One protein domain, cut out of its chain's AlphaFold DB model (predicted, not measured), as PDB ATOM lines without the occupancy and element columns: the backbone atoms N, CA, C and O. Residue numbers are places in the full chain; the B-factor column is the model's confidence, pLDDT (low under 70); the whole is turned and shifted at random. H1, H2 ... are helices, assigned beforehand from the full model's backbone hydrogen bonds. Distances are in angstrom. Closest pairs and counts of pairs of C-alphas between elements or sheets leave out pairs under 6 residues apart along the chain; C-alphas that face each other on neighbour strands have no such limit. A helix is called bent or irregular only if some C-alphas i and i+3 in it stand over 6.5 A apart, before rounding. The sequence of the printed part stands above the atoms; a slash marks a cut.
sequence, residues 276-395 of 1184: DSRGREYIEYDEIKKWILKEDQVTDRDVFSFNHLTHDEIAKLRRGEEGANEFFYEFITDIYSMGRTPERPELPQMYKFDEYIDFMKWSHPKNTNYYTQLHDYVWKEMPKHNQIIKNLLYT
ATOM      1  N   ASP A 276     -12.990  75.674  53.254       67.00
ATOM      2  CA  ASP A 276     -13.480  74.304  53.291       67.00
ATOM      3  C   ASP A 276     -14.544  74.067  52.201       67.00
ATOM      4  O   ASP A 276     -14.981  74.980  51.496       67.00
ATOM      5  N   SER A 277     -15.043  72.834  52.088       59.12
ATOM      6  CA  SER A 277     -16.077  72.474  51.105       59.12
ATOM      7  C   SER A 277     -17.416  73.215  51.280       59.12
ATOM      8  O   SER A 277     -18.343  72.993  50.503       59.12
ATOM      9  N   ARG A 278     -17.570  74.029  52.332       60.25
ATOM     10  CA  ARG A 278     -18.746  74.856  52.633       60.25
ATOM     11  C   ARG A 278     -18.454  76.357  52.472       60.25
ATOM     12  O   ARG A 278     -19.324  77.159  52.806       60.25
ATOM     13  N   GLY A 279     -17.276  76.730  51.963       63.19
ATOM     14  CA  GLY A 279     -16.858  78.120  51.761       63.19
ATOM     15  C   GLY A 279     -16.407  78.830  53.040       63.19
ATOM     16  O   GLY A 279     -16.381  80.057  53.070       63.19
ATOM     17  N   ARG A 280     -16.092  78.086  54.109       77.69
ATOM     18  CA  ARG A 280     -15.635  78.640  55.392       77.69
ATOM     19  C   ARG A 280     -14.122  78.692  55.443       77.69
ATOM     20  O   ARG A 280     -13.478  77.691  55.143       77.69
ATOM     21  N   GLU A 281     -13.562  79.817  55.867       82.81
ATOM     22  CA  GLU A 281     -12.115  79.936  56.011       82.81
ATOM     23  C   GLU A 281     -11.591  79.030  57.141       82.81
ATOM     24  O   GLU A 281     -12.232  78.886  58.185       82.81
ATOM     25  N   TYR A 282     -10.438  78.394  56.931       84.81
ATOM     26  CA  TYR A 282      -9.790  77.513  57.896       84.81
ATOM     27  C   TYR A 282      -8.300  77.815  58.078       84.81
ATOM     28  O   TYR A 282      -7.643  78.392  57.208       84.81
ATOM     29  N   ILE A 283      -7.770  77.394  59.228       87.31
ATOM     30  CA  ILE A 283      -6.340  77.401  59.559       87.31
ATOM     31  C   ILE A 283      -5.861  75.958  59.736       87.31
ATOM     32  O   ILE A 283      -6.489  75.172  60.453       87.31
ATOM     33  N   GLU A 284      -4.733  75.612  59.111       86.25
ATOM     34  CA  GLU A 284      -4.055  74.336  59.349       86.25
ATOM     35  C   GLU A 284      -3.144  74.406  60.581       86.25
ATOM     36  O   GLU A 284      -2.536  75.437  60.880       86.25
ATOM     37  N   TYR A 285      -3.007  73.294  61.309       84.88
ATOM     38  CA  TYR A 285      -2.192  73.277  62.527       84.88
ATOM     39  C   TYR A 285      -0.716  73.579  62.242       84.88
ATOM     40  O   TYR A 285      -0.072  74.295  63.010       84.88
ATOM     41  N   ASP A 286      -0.190  73.097  61.115       82.50
ATOM     42  CA  ASP A 286       1.204  73.309  60.724       82.50
ATOM     43  C   ASP A 286       1.541  74.782  60.446       82.50
ATOM     44  O   ASP A 286       2.679  75.200  60.675       82.50
ATOM     45  N   GLU A 287       0.559  75.602  60.056       80.94
ATOM     46  CA  GLU A 287       0.754  77.043  59.855       80.94
ATOM     47  C   GLU A 287       1.125  77.761  61.161       80.94
ATOM     48  O   GLU A 287       1.971  78.667  61.172       80.94
ATOM     49  N   ILE A 288       0.514  77.336  62.272       84.12
ATOM     50  CA  ILE A 288       0.660  77.977  63.584       84.12
ATOM     51  C   ILE A 288       1.594  77.221  64.535       84.12
ATOM     52  O   ILE A 288       2.078  77.805  65.503       84.12
ATOM     53  N   LYS A 289       1.915  75.953  64.251       84.44
ATOM     54  CA  LYS A 289       2.750  75.076  65.094       84.44
ATOM     55  C   LYS A 289       4.095  75.690  65.474       84.44
ATOM     56  O   LYS A 289       4.570  75.483  66.588       84.44
ATOM     57  N   LYS A 290       4.696  76.487  64.583       83.50
ATOM     58  CA  LYS A 290       5.967  77.198  64.828       83.50
ATOM     59  C   LYS A 290       5.904  78.212  65.978       83.50
ATOM     60  O   LYS A 290       6.944  78.524  66.549       83.50
ATOM     61  N   TRP A 291       4.711  78.706  66.304       79.12
ATOM     62  CA  TRP A 291       4.468  79.673  67.376       79.12
ATOM     63  C   TRP A 291       4.110  79.012  68.711       79.12
ATOM     64  O   TRP A 291       4.020  79.695  69.722       79.12
ATOM     65  N   ILE A 292       3.916  77.690  68.726       80.38
ATOM     66  CA  ILE A 292       3.568  76.920  69.922       80.38
ATOM     67  C   ILE A 292       4.853  76.357  70.539       80.38
ATOM     68  O   ILE A 292       5.723  75.854  69.822       80.38
ATOM     69  N   LEU A 293       4.975  76.400  71.872       79.31
ATOM     70  CA  LEU A 293       6.100  75.798  72.595       79.31
ATOM     71  C   LEU A 293       6.254  74.319  72.225       79.31
ATOM     72  O   LEU A 293       5.277  73.577  72.203       79.31
ATOM     73  N   LYS A 294       7.488  73.863  71.969       79.25
ATOM     74  CA  LYS A 294       7.765  72.481  71.525       79.25
ATOM     75  C   LYS A 294       7.150  71.412  72.431       79.25
ATOM     76  O   LYS A 294       6.741  70.362  71.948       79.25
ATOM     77  N   GLU A 295       7.085  71.686  73.729       77.44
ATOM     78  CA  GLU A 295       6.514  70.795  74.743       77.44
ATOM     79  C   GLU A 295       4.992  70.617  74.560       77.44
ATOM     80  O   GLU A 295       4.465  69.520  74.769       77.44
ATOM     81  N   ASP A 296       4.320  71.637  74.022       73.50
ATOM     82  CA  ASP A 296       2.872  71.702  73.790       73.50
ATOM     83  C   ASP A 296       2.444  71.291  72.379       73.50
ATOM     84  O   ASP A 296       1.259  71.058  72.128       73.50
ATOM     85  N   GLN A 297       3.402  71.132  71.464       84.31
ATOM     86  CA  GLN A 297       3.137  70.704  70.094       84.31
ATOM     87  C   GLN A 297       2.638  69.252  70.027       84.31
ATOM     88  O   GLN A 297       3.070  68.369  70.784       84.31
ATOM     89  N   VAL A 298       1.748  68.997  69.066       82.06
ATOM     90  CA  VAL A 298       1.296  67.656  68.668       82.06
ATOM     91  C   VAL A 298       1.776  67.320  67.257       82.06
ATOM     92  O   VAL A 298       2.120  68.203  66.467       82.06
ATOM     93  N   THR A 299       1.870  66.024  66.963       69.25
ATOM     94  CA  THR A 299       2.406  65.529  65.691       69.25
ATOM     95  C   THR A 299       1.440  65.723  64.530       69.25
ATOM     96  O   THR A 299       1.895  66.266  63.533       69.25
ATOM     97  N   ASP A 300       0.150  65.408  64.696       67.44
ATOM     98  CA  ASP A 300      -0.864  65.484  63.632       67.44
ATOM     99  C   ASP A 300      -2.178  66.077  64.145       67.44
ATOM    100  O   ASP A 300      -2.624  65.748  65.252       67.44
ATOM    101  N   ARG A 301      -2.809  66.942  63.336       75.31
ATOM    102  CA  ARG A 301      -4.112  67.519  63.661       75.31
ATOM    103  C   ARG A 301      -4.899  68.016  62.453       75.31
ATOM    104  O   ARG A 301      -4.327  68.616  61.551       75.31
ATOM    105  N   ASP A 302      -6.215  67.839  62.521       77.12
ATOM    106  CA  ASP A 302      -7.171  68.345  61.533       77.12
ATOM    107  C   ASP A 302      -7.281  69.874  61.555       77.12
ATOM    108  O   ASP A 302      -6.995  70.502  62.577       77.12
ATOM    109  N   VAL A 303      -7.747  70.454  60.446       85.31
ATOM    110  CA  VAL A 303      -7.961  71.900  60.259       85.31
ATOM    111  C   VAL A 303      -9.038  72.473  61.185       85.31
ATOM    112  O   VAL A 303      -9.990  71.782  61.552       85.31
ATOM    113  N   PHE A 304      -8.924  73.760  61.524       87.50
ATOM    114  CA  PHE A 304      -9.960  74.495  62.254       87.50
ATOM    115  C   PHE A 304     -10.679  75.472  61.321       87.50
ATOM    116  O   PHE A 304     -10.048  76.392  60.805       87.50
ATOM    117  N   SER A 305     -11.982  75.277  61.101       88.69
ATOM    118  CA  SER A 305     -12.811  76.130  60.232       88.69
ATOM    119  C   SER A 305     -13.639  77.127  61.042       88.69
ATOM    120  O   SER A 305     -14.322  76.730  61.988       88.69
ATOM    121  N   PHE A 306     -13.645  78.388  60.618       88.00
ATOM    122  CA  PHE A 306     -14.360  79.490  61.263       88.00
ATOM    123  C   PHE A 306     -15.724  79.743  60.606       88.00
ATOM    124  O   PHE A 306     -15.887  79.618  59.393       88.00
ATOM    125  N   ASN A 307     -16.726  80.109  61.400       84.00
ATOM    126  CA  ASN A 307     -18.100  80.375  60.973       84.00
ATOM    127  C   ASN A 307     -18.506  81.835  61.202       84.00
ATOM    128  O   ASN A 307     -19.434  82.315  60.548       84.00
ATOM    129  N   HIS A 308     -17.870  82.522  62.154       83.06
ATOM    130  CA  HIS A 308     -18.301  83.829  62.648       83.06
ATOM    131  C   HIS A 308     -17.223  84.914  62.549       83.06
ATOM    132  O   HIS A 308     -17.578  86.094  62.482       83.06
ATOM    133  N   LEU A 309     -15.937  84.546  62.540       82.88
ATOM    134  CA  LEU A 309     -14.832  85.497  62.388       82.88
ATOM    135  C   LEU A 309     -14.667  85.976  60.934       82.88
ATOM    136  O   LEU A 309     -14.924  85.240  59.981       82.88
ATOM    137  N   THR A 310     -14.235  87.227  60.763       80.56
ATOM    138  CA  THR A 310     -13.896  87.811  59.455       80.56
ATOM    139  C   THR A 310     -12.492  87.404  59.007       80.56
ATOM    140  O   THR A 310     -11.662  87.006  59.820       80.56
ATOM    141  N   HIS A 311     -12.188  87.568  57.716       75.06
ATOM    142  CA  HIS A 311     -10.857  87.279  57.168       75.06
ATOM    143  C   HIS A 311      -9.731  88.016  57.915       75.06
ATOM    144  O   HIS A 311      -8.728  87.411  58.289       75.06
ATOM    145  N   ASP A 312      -9.927  89.307  58.210       74.62
ATOM    146  CA  ASP A 312      -8.946  90.108  58.949       74.62
ATOM    147  C   ASP A 312      -8.735  89.574  60.374       74.62
ATOM    148  O   ASP A 312      -7.604  89.529  60.851       74.62
ATOM    149  N   GLU A 313      -9.801  89.131  61.052       82.88
ATOM    150  CA  GLU A 313      -9.730  88.533  62.392       82.88
ATOM    151  C   GLU A 313      -8.977  87.189  62.359       82.88
ATOM    152  O   GLU A 313      -8.087  86.953  63.179       82.88
ATOM    153  N   ILE A 314      -9.257  86.342  61.364       86.00
ATOM    154  CA  ILE A 314      -8.594  85.043  61.163       86.00
ATOM    155  C   ILE A 314      -7.108  85.234  60.828       86.00
ATOM    156  O   ILE A 314      -6.250  84.524  61.363       86.00
ATOM    157  N   ALA A 315      -6.768  86.235  60.015       81.06
ATOM    158  CA  ALA A 315      -5.384  86.579  59.699       81.06
ATOM    159  C   ALA A 315      -4.571  86.949  60.954       81.06
ATOM    160  O   ALA A 315      -3.377  86.641  61.027       81.06
ATOM    161  N   LYS A 316      -5.200  87.545  61.981       85.56
ATOM    162  CA  LYS A 316      -4.537  87.781  63.275       85.56
ATOM    163  C   LYS A 316      -4.219  86.466  63.977       85.56
ATOM    164  O   LYS A 316      -3.080  86.289  64.402       85.56
ATOM    165  N   LEU A 317      -5.161  85.526  64.016       87.56
ATOM    166  CA  LEU A 317      -4.971  84.215  64.648       87.56
ATOM    167  C   LEU A 317      -3.859  83.384  63.979       87.56
ATOM    168  O   LEU A 317      -3.120  82.678  64.667       87.56
ATOM    169  N   ARG A 318      -3.652  83.528  62.660       85.25
ATOM    170  CA  ARG A 318      -2.530  82.887  61.934       85.25
ATOM    171  C   ARG A 318      -1.142  83.334  62.423       85.25
ATOM    172  O   ARG A 318      -0.154  82.629  62.204       85.25
ATOM    173  N   ARG A 319      -1.036  84.482  63.104       82.69
ATOM    174  CA  ARG A 319       0.225  84.977  63.689       82.69
ATOM    175  C   ARG A 319       0.599  84.290  65.012       82.69
ATOM    176  O   ARG A 319       1.650  84.603  65.563       82.69
ATOM    177  N   GLY A 320      -0.202  83.340  65.500       80.38
ATOM    178  CA  GLY A 320       0.076  82.593  66.729       80.38
ATOM    179  C   GLY A 320      -0.376  83.327  67.993       80.38
ATOM    180  O   GLY A 320      -1.326  84.104  67.953       80.38
ATOM    181  N   GLU A 321       0.299  83.077  69.120       76.94
ATOM    182  CA  GLU A 321      -0.125  83.544  70.453       76.94
ATOM    183  C   GLU A 321      -0.233  85.077  70.557       76.94
ATOM    184  O   GLU A 321      -1.234  85.591  71.048       76.94
ATOM    185  N   GLU A 322       0.743  85.826  70.027       77.75
ATOM    186  CA  GLU A 322       0.687  87.299  70.023       77.75
ATOM    187  C   GLU A 322      -0.506  87.826  69.208       77.75
ATOM    188  O   GLU A 322      -1.176  88.766  69.632       77.75
ATOM    189  N   GLY A 323      -0.818  87.195  68.071       84.25
ATOM    190  CA  GLY A 323      -1.960  87.570  67.237       84.25
ATOM    191  C   GLY A 323      -3.313  87.177  67.836       84.25
ATOM    192  O   GLY A 323      -4.295  87.898  67.657       84.25
ATOM    193  N   ALA A 324      -3.362  86.072  68.584       83.94
ATOM    194  CA  ALA A 324      -4.536  85.653  69.344       83.94
ATOM    195  C   ALA A 324      -4.843  86.609  70.507       83.94
ATOM    196  O   ALA A 324      -6.010  86.938  70.724       83.94
ATOM    197  N   ASN A 325      -3.811  87.092  71.205       81.31
ATOM    198  CA  ASN A 325      -3.952  88.111  72.247       81.31
ATOM    199  C   ASN A 325      -4.394  89.457  71.652       81.31
ATOM    200  O   ASN A 325      -5.324  90.074  72.168       81.31
ATOM    201  N   GLU A 326      -3.789  89.886  70.538       85.44
ATOM    202  CA  GLU A 326      -4.184  91.106  69.817       85.44
ATOM    203  C   GLU A 326      -5.669  91.074  69.428       85.44
ATOM    204  O   GLU A 326      -6.410  92.000  69.754       85.44
ATOM    205  N   PHE A 327      -6.126  89.981  68.804       88.12
ATOM    206  CA  PHE A 327      -7.539  89.795  68.469       88.12
ATOM    207  C   PHE A 327      -8.435  89.883  69.712       88.12
ATOM    208  O   PHE A 327      -9.407  90.636  69.710       88.12
ATOM    209  N   PHE A 328      -8.112  89.132  70.770       85.12
ATOM    210  CA  PHE A 328      -8.951  89.063  71.962       85.12
ATOM    211  C   PHE A 328      -9.098  90.425  72.647       85.12
ATOM    212  O   PHE A 328     -10.213  90.838  72.959       85.12
ATOM    213  N   TYR A 329      -7.999  91.152  72.861       77.62
ATOM    214  CA  TYR A 329      -8.052  92.427  73.578       77.62
ATOM    215  C   TYR A 329      -8.689  93.553  72.757       77.62
ATOM    216  O   TYR A 329      -9.386  94.394  73.330       77.62
ATOM    217  N   GLU A 330      -8.537  93.553  71.431       77.19
ATOM    218  CA  GLU A 330      -9.293  94.464  70.565       77.19
ATOM    219  C   GLU A 330     -10.793  94.152  70.591       77.19
ATOM    220  O   GLU A 330     -11.606  95.048  70.819       77.19
ATOM    221  N   PHE A 331     -11.157  92.875  70.459       79.69
ATOM    222  CA  PHE A 331     -12.540  92.407  70.524       79.69
ATOM    223  C   PHE A 331     -13.220  92.790  71.849       79.69
ATOM    224  O   PHE A 331     -14.348  93.281  71.871       79.69
ATOM    225  N   ILE A 332     -12.512  92.630  72.965       74.56
ATOM    226  CA  ILE A 332     -12.971  93.018  74.300       74.56
ATOM    227  C   ILE A 332     -13.143  94.538  74.434       74.56
ATOM    228  O   ILE A 332     -14.133  94.990  75.011       74.56
ATOM    229  N   THR A 333     -12.212  95.330  73.897       68.69
ATOM    230  CA  THR A 333     -12.267  96.804  73.947       68.69
ATOM    231  C   THR A 333     -13.434  97.358  73.125       68.69
ATOM    232  O   THR A 333     -14.022  98.377  73.491       68.69
ATOM    233  N   ASP A 334     -13.815  96.664  72.050       67.75
ATOM    234  CA  ASP A 334     -14.973  97.009  71.222       67.75
ATOM    235  C   ASP A 334     -16.319  96.756  71.915       67.75
ATOM    236  O   ASP A 334     -17.290  97.464  71.643       67.75
ATOM    237  N   ILE A 335     -16.389  95.767  72.811       68.38
ATOM    238  CA  ILE A 335     -17.613  95.407  73.540       68.38
ATOM    239  C   ILE A 335     -17.741  96.217  74.826       68.38
ATOM    240  O   ILE A 335     -18.826  96.703  75.152       68.38
ATOM    241  N   TYR A 336     -16.642  96.328  75.570       65.88
ATOM    242  CA  TYR A 336     -16.641  96.854  76.924       65.88
ATOM    243  C   TYR A 336     -15.938  98.217  77.001       65.88
ATOM    244  O   TYR A 336     -14.748  98.317  77.308       65.88
ATOM    245  N   SER A 337     -16.693  99.285  76.741       61.72
ATOM    246  CA  SER A 337     -16.272 100.678  76.880       61.72
ATOM    247  C   SER A 337     -16.678 101.253  78.245       61.72
ATOM    248  O   SER A 337     -17.490 100.694  78.969       61.72
ATOM    249  N   MET A 338     -16.153 102.416  78.633       59.78
ATOM    250  CA  MET A 338     -16.568 103.088  79.871       59.78
ATOM    251  C   MET A 338     -17.794 103.991  79.692       59.78
ATOM    252  O   MET A 338     -18.023 104.811  80.556       59.78
ATOM    253  N   GLY A 339     -18.593 103.883  78.623       57.44
ATOM    254  CA  GLY A 339     -19.781 104.736  78.444       57.44
ATOM    255  C   GLY A 339     -20.910 104.490  79.464       57.44
ATOM    256  O   GLY A 339     -20.970 103.441  80.105       57.44
ATOM    257  N   ARG A 340     -21.864 105.431  79.582       50.41
ATOM    258  CA  ARG A 340     -23.032 105.341  80.498       50.41
ATOM    259  C   ARG A 340     -23.912 104.099  80.337       50.41
ATOM    260  O   ARG A 340     -24.618 103.727  81.273       50.41
ATOM    261  N   THR A 341     -23.939 103.490  79.157       51.06
ATOM    262  CA  THR A 341     -24.793 102.332  78.876       51.06
ATOM    263  C   THR A 341     -24.200 101.044  79.461       51.06
ATOM    264  O   THR A 341     -23.005 100.787  79.276       51.06
ATOM    265  N   PRO A 342     -25.010 100.210  80.146       49.75
ATOM    266  CA  PRO A 342     -24.608  98.858  80.515       49.75
ATOM    267  C   PRO A 342     -24.303  98.070  79.245       49.75
ATOM    268  O   PRO A 342     -25.156  97.968  78.363       49.75
ATOM    269  N   GLU A 343     -23.102  97.516  79.146       64.19
ATOM    270  CA  GLU A 343     -22.708  96.723  77.985       64.19
ATOM    271  C   GLU A 343     -22.945  95.254  78.284       64.19
ATOM    272  O   GLU A 343     -22.426  94.691  79.251       64.19
ATOM    273  N   ARG A 344     -23.768  94.631  77.446       65.12
ATOM    274  CA  ARG A 344     -23.879  93.180  77.366       65.12
ATOM    275  C   ARG A 344     -23.441  92.780  75.966       65.12
ATOM    276  O   ARG A 344     -23.906  93.422  75.025       65.12
ATOM    277  N   PRO A 345     -22.591  91.751  75.828       70.31
ATOM    278  CA  PRO A 345     -22.216  91.267  74.514       70.31
ATOM    279  C   PRO A 345     -23.471  90.807  73.769       70.31
ATOM    280  O   PRO A 345     -24.336  90.128  74.331       70.31
ATOM    281  N   GLU A 346     -23.584  91.207  72.511       74.00
ATOM    282  CA  GLU A 346     -24.657  90.757  71.633       74.00
ATOM    283  C   GLU A 346     -24.459  89.285  71.248       74.00
ATOM    284  O   GLU A 346     -23.347  88.759  71.272       74.00
ATOM    285  N   LEU A 347     -25.534  88.616  70.820       74.88
ATOM    286  CA  LEU A 347     -25.486  87.221  70.355       74.88
ATOM    287  C   LEU A 347     -24.365  86.954  69.325       74.88
ATOM    288  O   LEU A 347     -23.623  85.994  69.521       74.88
ATOM    289  N   PRO A 348     -24.165  87.784  68.278       77.06
ATOM    290  CA  PRO A 348     -23.053  87.598  67.343       77.06
ATOM    291  C   PRO A 348     -21.669  87.686  67.998       77.06
ATOM    292  O   PRO A 348     -20.762  86.958  67.609       77.06
ATOM    293  N   GLN A 349     -21.503  88.550  69.001       81.56
ATOM    294  CA  GLN A 349     -20.247  88.688  69.739       81.56
ATOM    295  C   GLN A 349     -20.002  87.458  70.620       81.56
ATOM    296  O   GLN A 349     -18.895  86.933  70.641       81.56
ATOM    297  N   MET A 350     -21.039  86.930  71.276       83.19
ATOM    298  CA  MET A 350     -20.925  85.680  72.038       83.19
ATOM    299  C   MET A 350     -20.470  84.513  71.150       83.19
ATOM    300  O   MET A 350     -19.541  83.804  71.520       83.19
ATOM    301  N   TYR A 351     -21.039  84.375  69.947       85.44
ATOM    302  CA  TYR A 351     -20.624  83.331  69.004       85.44
ATOM    303  C   TYR A 351     -19.169  83.480  68.536       85.44
ATOM    304  O   TYR A 351     -18.472  82.478  68.395       85.44
ATOM    305  N   LYS A 352     -18.687  84.715  68.331       88.25
ATOM    306  CA  LYS A 352     -17.271  84.970  68.016       88.25
ATOM    307  C   LYS A 352     -16.340  84.567  69.164       88.25
ATOM    308  O   LYS A 352     -15.282  83.998  68.911       88.25
ATOM    309  N   PHE A 353     -16.724  84.849  70.410       88.44
ATOM    310  CA  PHE A 353     -15.926  84.473  71.577       88.44
ATOM    311  C   PHE A 353     -15.874  82.954  71.779       88.44
ATOM    312  O   PHE A 353     -14.790  82.410  71.985       88.44
ATOM    313  N   ASP A 354     -17.012  82.264  71.664       88.50
ATOM    314  CA  ASP A 354     -17.071  80.800  71.771       88.50
ATOM    315  C   ASP A 354     -16.180  80.136  70.707       88.50
ATOM    316  O   ASP A 354     -15.384  79.248  71.018       88.50
ATOM    317  N   GLU A 355     -16.241  80.630  69.464       91.19
ATOM    318  CA  GLU A 355     -15.399  80.156  68.363       91.19
ATOM    319  C   GLU A 355     -13.903  80.427  68.602       91.19
ATOM    320  O   GLU A 355     -13.068  79.559  68.339       91.19
ATOM    321  N   TYR A 356     -13.548  81.587  69.166       91.25
ATOM    322  CA  TYR A 356     -12.177  81.896  69.581       91.25
ATOM    323  C   TYR A 356     -11.671  80.953  70.682       91.25
ATOM    324  O   TYR A 356     -10.557  80.434  70.595       91.25
ATOM    325  N   ILE A 357     -12.478  80.681  71.709       90.62
ATOM    326  CA  ILE A 357     -12.102  79.756  72.782       90.62
ATOM    327  C   ILE A 357     -11.919  78.338  72.239       90.62
ATOM    328  O   ILE A 357     -10.968  77.653  72.620       90.62
ATOM    329  N   ASP A 358     -12.778  77.894  71.324       89.81
ATOM    330  CA  ASP A 358     -12.622  76.594  70.676       89.81
ATOM    331  C   ASP A 358     -11.364  76.533  69.802       89.81
ATOM    332  O   ASP A 358     -10.668  75.513  69.816       89.81
ATOM    333  N   PHE A 359     -10.987  77.636  69.150       90.50
ATOM    334  CA  PHE A 359      -9.697  77.754  68.472       90.50
ATOM    335  C   PHE A 359      -8.513  77.665  69.448       90.50
ATOM    336  O   PHE A 359      -7.524  76.999  69.141       90.50
ATOM    337  N   MET A 360      -8.596  78.265  70.640       88.62
ATOM    338  CA  MET A 360      -7.541  78.169  71.664       88.62
ATOM    339  C   MET A 360      -7.405  76.745  72.232       88.62
ATOM    340  O   MET A 360      -6.290  76.240  72.387       88.62
ATOM    341  N   LYS A 361      -8.529  76.056  72.489       87.88
ATOM    342  CA  LYS A 361      -8.548  74.636  72.902       87.88
ATOM    343  C   LYS A 361      -8.038  73.710  71.814       87.88
ATOM    344  O   LYS A 361      -7.399  72.696  72.112       87.88
ATOM    345  N   TRP A 362      -8.355  74.042  70.562       88.56
ATOM    346  CA  TRP A 362      -7.714  73.449  69.414       88.56
ATOM    347  C   TRP A 362      -6.231  73.813  69.516       88.56
ATOM    348  O   TRP A 362      -5.528  73.069  70.173       88.56
ATOM    349  N   SER A 363      -5.717  74.939  69.044       86.88
ATOM    350  CA  SER A 363      -4.275  75.270  69.006       86.88
ATOM    351  C   SER A 363      -3.403  74.765  70.187       86.88
ATOM    352  O   SER A 363      -2.372  74.149  69.915       86.88
ATOM    353  N   HIS A 364      -3.834  74.852  71.458       85.38
ATOM    354  CA  HIS A 364      -3.083  74.379  72.643       85.38
ATOM    355  C   HIS A 364      -3.741  73.190  73.401       85.38
ATOM    356  O   HIS A 364      -4.305  73.385  74.478       85.38
ATOM    357  N   PRO A 365      -3.641  71.927  72.935       78.38
ATOM    358  CA  PRO A 365      -4.355  70.788  73.539       78.38
ATOM    359  C   PRO A 365      -3.762  70.261  74.850       78.38
ATOM    360  O   PRO A 365      -4.484  69.689  75.662       78.38
ATOM    361  N   LYS A 366      -2.447  70.389  75.060       80.50
ATOM    362  CA  LYS A 366      -1.794  69.867  76.276       80.50
ATOM    363  C   LYS A 366      -1.969  70.804  77.471       80.50
ATOM    364  O   LYS A 366      -2.177  70.339  78.584       80.50
ATOM    365  N   ASN A 367      -1.963  72.109  77.203       77.25
ATOM    366  CA  ASN A 367      -2.093  73.178  78.191       77.25
ATOM    367  C   ASN A 367      -3.372  74.004  77.998       77.25
ATOM    368  O   ASN A 367      -3.406  75.192  78.312       77.25
ATOM    369  N   THR A 368      -4.445  73.373  77.512       77.75
ATOM    370  CA  THR A 368      -5.712  74.051  77.205       77.75
ATOM    371  C   THR A 368      -6.203  74.904  78.365       77.75
ATOM    372  O   THR A 368      -6.480  76.081  78.176       77.75
ATOM    373  N   ASN A 369      -6.226  74.341  79.578       75.62
ATOM    374  CA  ASN A 369      -6.728  75.040  80.758       75.62
ATOM    375  C   ASN A 369      -5.968  76.338  81.041       75.62
ATOM    376  O   ASN A 369      -6.601  77.327  81.383       75.62
ATOM    377  N   TYR A 370      -4.645  76.355  80.875       73.94
ATOM    378  CA  TYR A 370      -3.833  77.544  81.124       73.94
ATOM    379  C   TYR A 370      -4.183  78.672  80.141       73.94
ATOM    380  O   TYR A 370      -4.523  79.778  80.559       73.94
ATOM    381  N   TYR A 371      -4.193  78.363  78.841       71.88
ATOM    382  CA  TYR A 371      -4.445  79.345  77.783       71.88
ATOM    383  C   TYR A 371      -5.906  79.803  77.712       71.88
ATOM    384  O   TYR A 371      -6.175  80.956  77.374       71.88
ATOM    385  N   THR A 372      -6.866  78.938  78.053       78.31
ATOM    386  CA  THR A 372      -8.277  79.336  78.083       78.31
ATOM    387  C   THR A 372      -8.616  80.116  79.345       78.31
ATOM    388  O   THR A 372      -9.319  81.109  79.236       78.31
ATOM    389  N   GLN A 373      -8.117  79.724  80.528       73.25
ATOM    390  CA  GLN A 373      -8.502  80.356  81.805       73.25
ATOM    391  C   GLN A 373      -8.171  81.848  81.865       73.25
ATOM    392  O   GLN A 373      -8.951  82.601  82.445       73.25
ATOM    393  N   LEU A 374      -7.060  82.279  81.258       69.56
ATOM    394  CA  LEU A 374      -6.682  83.691  81.209       69.56
ATOM    395  C   LEU A 374      -7.749  84.535  80.487       69.56
ATOM    396  O   LEU A 374      -8.250  85.510  81.045       69.56
ATOM    397  N   HIS A 375      -8.147  84.117  79.284       78.31
ATOM    398  CA  HIS A 375      -9.143  84.810  78.462       78.31
ATOM    399  C   HIS A 375     -10.566  84.663  79.016       78.31
ATOM    400  O   HIS A 375     -11.333  85.625  79.029       78.31
ATOM    401  N   ASP A 376     -10.904  83.482  79.543       77.75
ATOM    402  CA  ASP A 376     -12.212  83.199  80.144       77.75
ATOM    403  C   ASP A 376     -12.456  84.037  81.403       77.75
ATOM    404  O   ASP A 376     -13.579  84.482  81.642       77.75
ATOM    405  N   TYR A 377     -11.418  84.249  82.218       74.31
ATOM    406  CA  TYR A 377     -11.506  85.112  83.393       74.31
ATOM    407  C   TYR A 377     -11.788  86.558  82.979       74.31
ATOM    408  O   TYR A 377     -12.728  87.166  83.493       74.31
ATOM    409  N   VAL A 378     -11.039  87.084  81.999       73.81
ATOM    410  CA  VAL A 378     -11.263  88.439  81.476       73.81
ATOM    411  C   VAL A 378     -12.682  88.562  80.917       73.81
ATOM    412  O   VAL A 378     -13.405  89.461  81.328       73.81
ATOM    413  N   TRP A 379     -13.142  87.631  80.080       78.00
ATOM    414  CA  TRP A 379     -14.500  87.657  79.521       78.00
ATOM    415  C   TRP A 379     -15.613  87.640  80.585       78.00
ATOM    416  O   TRP A 379     -16.624  88.326  80.437       78.00
ATOM    417  N   LYS A 380     -15.443  86.877  81.674       77.62
ATOM    418  CA  LYS A 380     -16.468  86.720  82.724       77.62
ATOM    419  C   LYS A 380     -16.488  87.861  83.734       77.62
ATOM    420  O   LYS A 380     -17.568  88.321  84.106       77.62
ATOM    421  N   GLU A 381     -15.323  88.312  84.188       72.69
ATOM    422  CA  GLU A 381     -15.223  89.288  85.279       72.69
ATOM    423  C   GLU A 381     -15.194  90.739  84.778       72.69
ATOM    424  O   GLU A 381     -15.727  91.633  85.438       72.69
ATOM    425  N   MET A 382     -14.675  90.997  83.575       71.56
ATOM    426  CA  MET A 382     -14.612  92.345  82.998       71.56
ATOM    427  C   MET A 382     -15.969  93.059  82.860       71.56
ATOM    428  O   MET A 382     -16.028  94.240  83.207       71.56
ATOM    429  N   PRO A 383     -17.076  92.414  82.437       71.88
ATOM    430  CA  PRO A 383     -18.389  93.063  82.395       71.88
ATOM    431  C   PRO A 383     -18.841  93.507  83.786       71.88
ATOM    432  O   PRO A 383     -19.370  94.603  83.960       71.88
ATOM    433  N   LYS A 384     -18.604  92.659  84.794       73.88
ATOM    434  CA  LYS A 384     -18.937  92.933  86.191       73.88
ATOM    435  C   LYS A 384     -18.094  94.091  86.724       73.88
ATOM    436  O   LYS A 384     -18.660  95.019  87.297       73.88
ATOM    437  N   HIS A 385     -16.781  94.080  86.504       74.19
ATOM    438  CA  HIS A 385     -15.873  95.127  86.978       74.19
ATOM    439  C   HIS A 385     -16.128  96.467  86.282       74.19
ATOM    440  O   HIS A 385     -16.303  97.477  86.962       74.19
ATOM    441  N   ASN A 386     -16.307  96.473  84.958       72.56
ATOM    442  CA  ASN A 386     -16.700  97.677  84.228       72.56
ATOM    443  C   ASN A 386     -18.058  98.204  84.692       72.56
ATOM    444  O   ASN A 386     -18.210  99.410  84.855       72.56
ATOM    445  N   GLN A 387     -19.041  97.339  84.957       72.38
ATOM    446  CA  GLN A 387     -20.329  97.781  85.487       72.38
ATOM    447  C   GLN A 387     -20.200  98.365  86.898       72.38
ATOM    448  O   GLN A 387     -20.852  99.362  87.198       72.38
ATOM    449  N   ILE A 388     -19.360  97.786  87.762       69.62
ATOM    450  CA  ILE A 388     -19.066  98.331  89.094       69.62
ATOM    451  C   ILE A 388     -18.458  99.725  88.962       69.62
ATOM    452  O   ILE A 388     -18.959 100.661  89.583       69.62
ATOM    453  N   ILE A 389     -17.444  99.892  88.113       70.06
ATOM    454  CA  ILE A 389     -16.811 101.193  87.912       70.06
ATOM    455  C   ILE A 389     -17.778 102.190  87.271       70.06
ATOM    456  O   ILE A 389     -17.893 103.314  87.747       70.06
ATOM    457  N   LYS A 390     -18.571 101.785  86.276       70.94
ATOM    458  CA  LYS A 390     -19.646 102.620  85.722       70.94
ATOM    459  C   LYS A 390     -20.653 103.032  86.790       70.94
ATOM    460  O   LYS A 390     -21.072 104.182  86.811       70.94
ATOM    461  N   ASN A 391     -21.010 102.138  87.709       67.62
ATOM    462  CA  ASN A 391     -21.906 102.485  88.806       67.62
ATOM    463  C   ASN A 391     -21.274 103.505  89.768       67.62
ATOM    464  O   ASN A 391     -21.990 104.330  90.332       67.62
ATOM    465  N   LEU A 392     -19.949 103.477  89.948       63.44
ATOM    466  CA  LEU A 392     -19.223 104.512  90.689       63.44
ATOM    467  C   LEU A 392     -19.209 105.849  89.924       63.44
ATOM    468  O   LEU A 392     -19.366 106.898  90.548       63.44
ATOM    469  N   LEU A 393     -19.072 105.801  88.591       63.91
ATOM    470  CA  LEU A 393     -18.915 106.954  87.692       63.91
ATOM    471  C   LEU A 393     -20.216 107.639  87.244       63.91
ATOM    472  O   LEU A 393     -20.206 108.818  86.905       63.91
ATOM    473  N   TYR A 394     -21.333 106.920  87.177       57.41
ATOM    474  CA  TYR A 394     -22.518 107.396  86.454       57.41
ATOM    475  C   TYR A 394     -23.823 107.266  87.215       57.41
ATOM    476  O   TYR A 394     -24.809 107.872  86.797       57.41
ATOM    477  N   THR A 395     -23.859 106.508  88.309       54.53
ATOM    478  CA  THR A 395     -25.083 106.352  89.095       54.53
ATOM    479  C   THR A 395     -25.166 107.477  90.130       54.53
ATOM    480  O   THR A 395     -24.419 107.451  91.115       54.53
TER     481      THR A 395
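What this domain is: This is residues 276 to 395 of the 1184 residues of an uncharacterized protein of Microgenomates group bacterium GW2011_GWC1_43_11 (UniProt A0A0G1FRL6). The long helix H5 bends; its arm H5a makes a loose up-and-down bundle with H3 and H4, and its arm H5b runs on past them. H2 packs on H3, and short H1 lies near the end of H4. The 120 printed residues, class all helix, hold five named helices, H1 to H5, and no named strand; they are flat, 54 by 33 by 17 A, and only just compact, close to loose, with a radius of gyration of the C-alphas of 16.1 A.

Where its parts are: Find C-alpha 368 at (-5.712, 74.051, 77.205), where H5 begins. By its hydrogen bonds it was assigned as one helix, residues 368 to 394, but it is bent: C-alphas 380 and 383 are 6.6 A apart. H5a is residues 368 to 380, 17.5 A, and H5b 383 to 394, 15.5 A, ending at (-22.518, 107.396, 86.454). H4 is 347 to 363, 24.4 A; H3 321 to 335, 21.4 A; H2 311 to 317; H1 285 to 289.

How they stand to each other: H4 and H5a touch as a hairpin, the closest C-alphas, Lys 361 and Thr 368, 5.2 A apart. H2 touches H3, closest C-alphas Lys 316 and Gly 323, 4.7 A. Each O i to N i+4 pair is within hydrogen-bond range except in H5a, 7 of 9.

The domain as a whole: The printed part has no cut; links H1 to H2 and H3 to H4 are long. Confidence is low at, among others, residues 333 to 344.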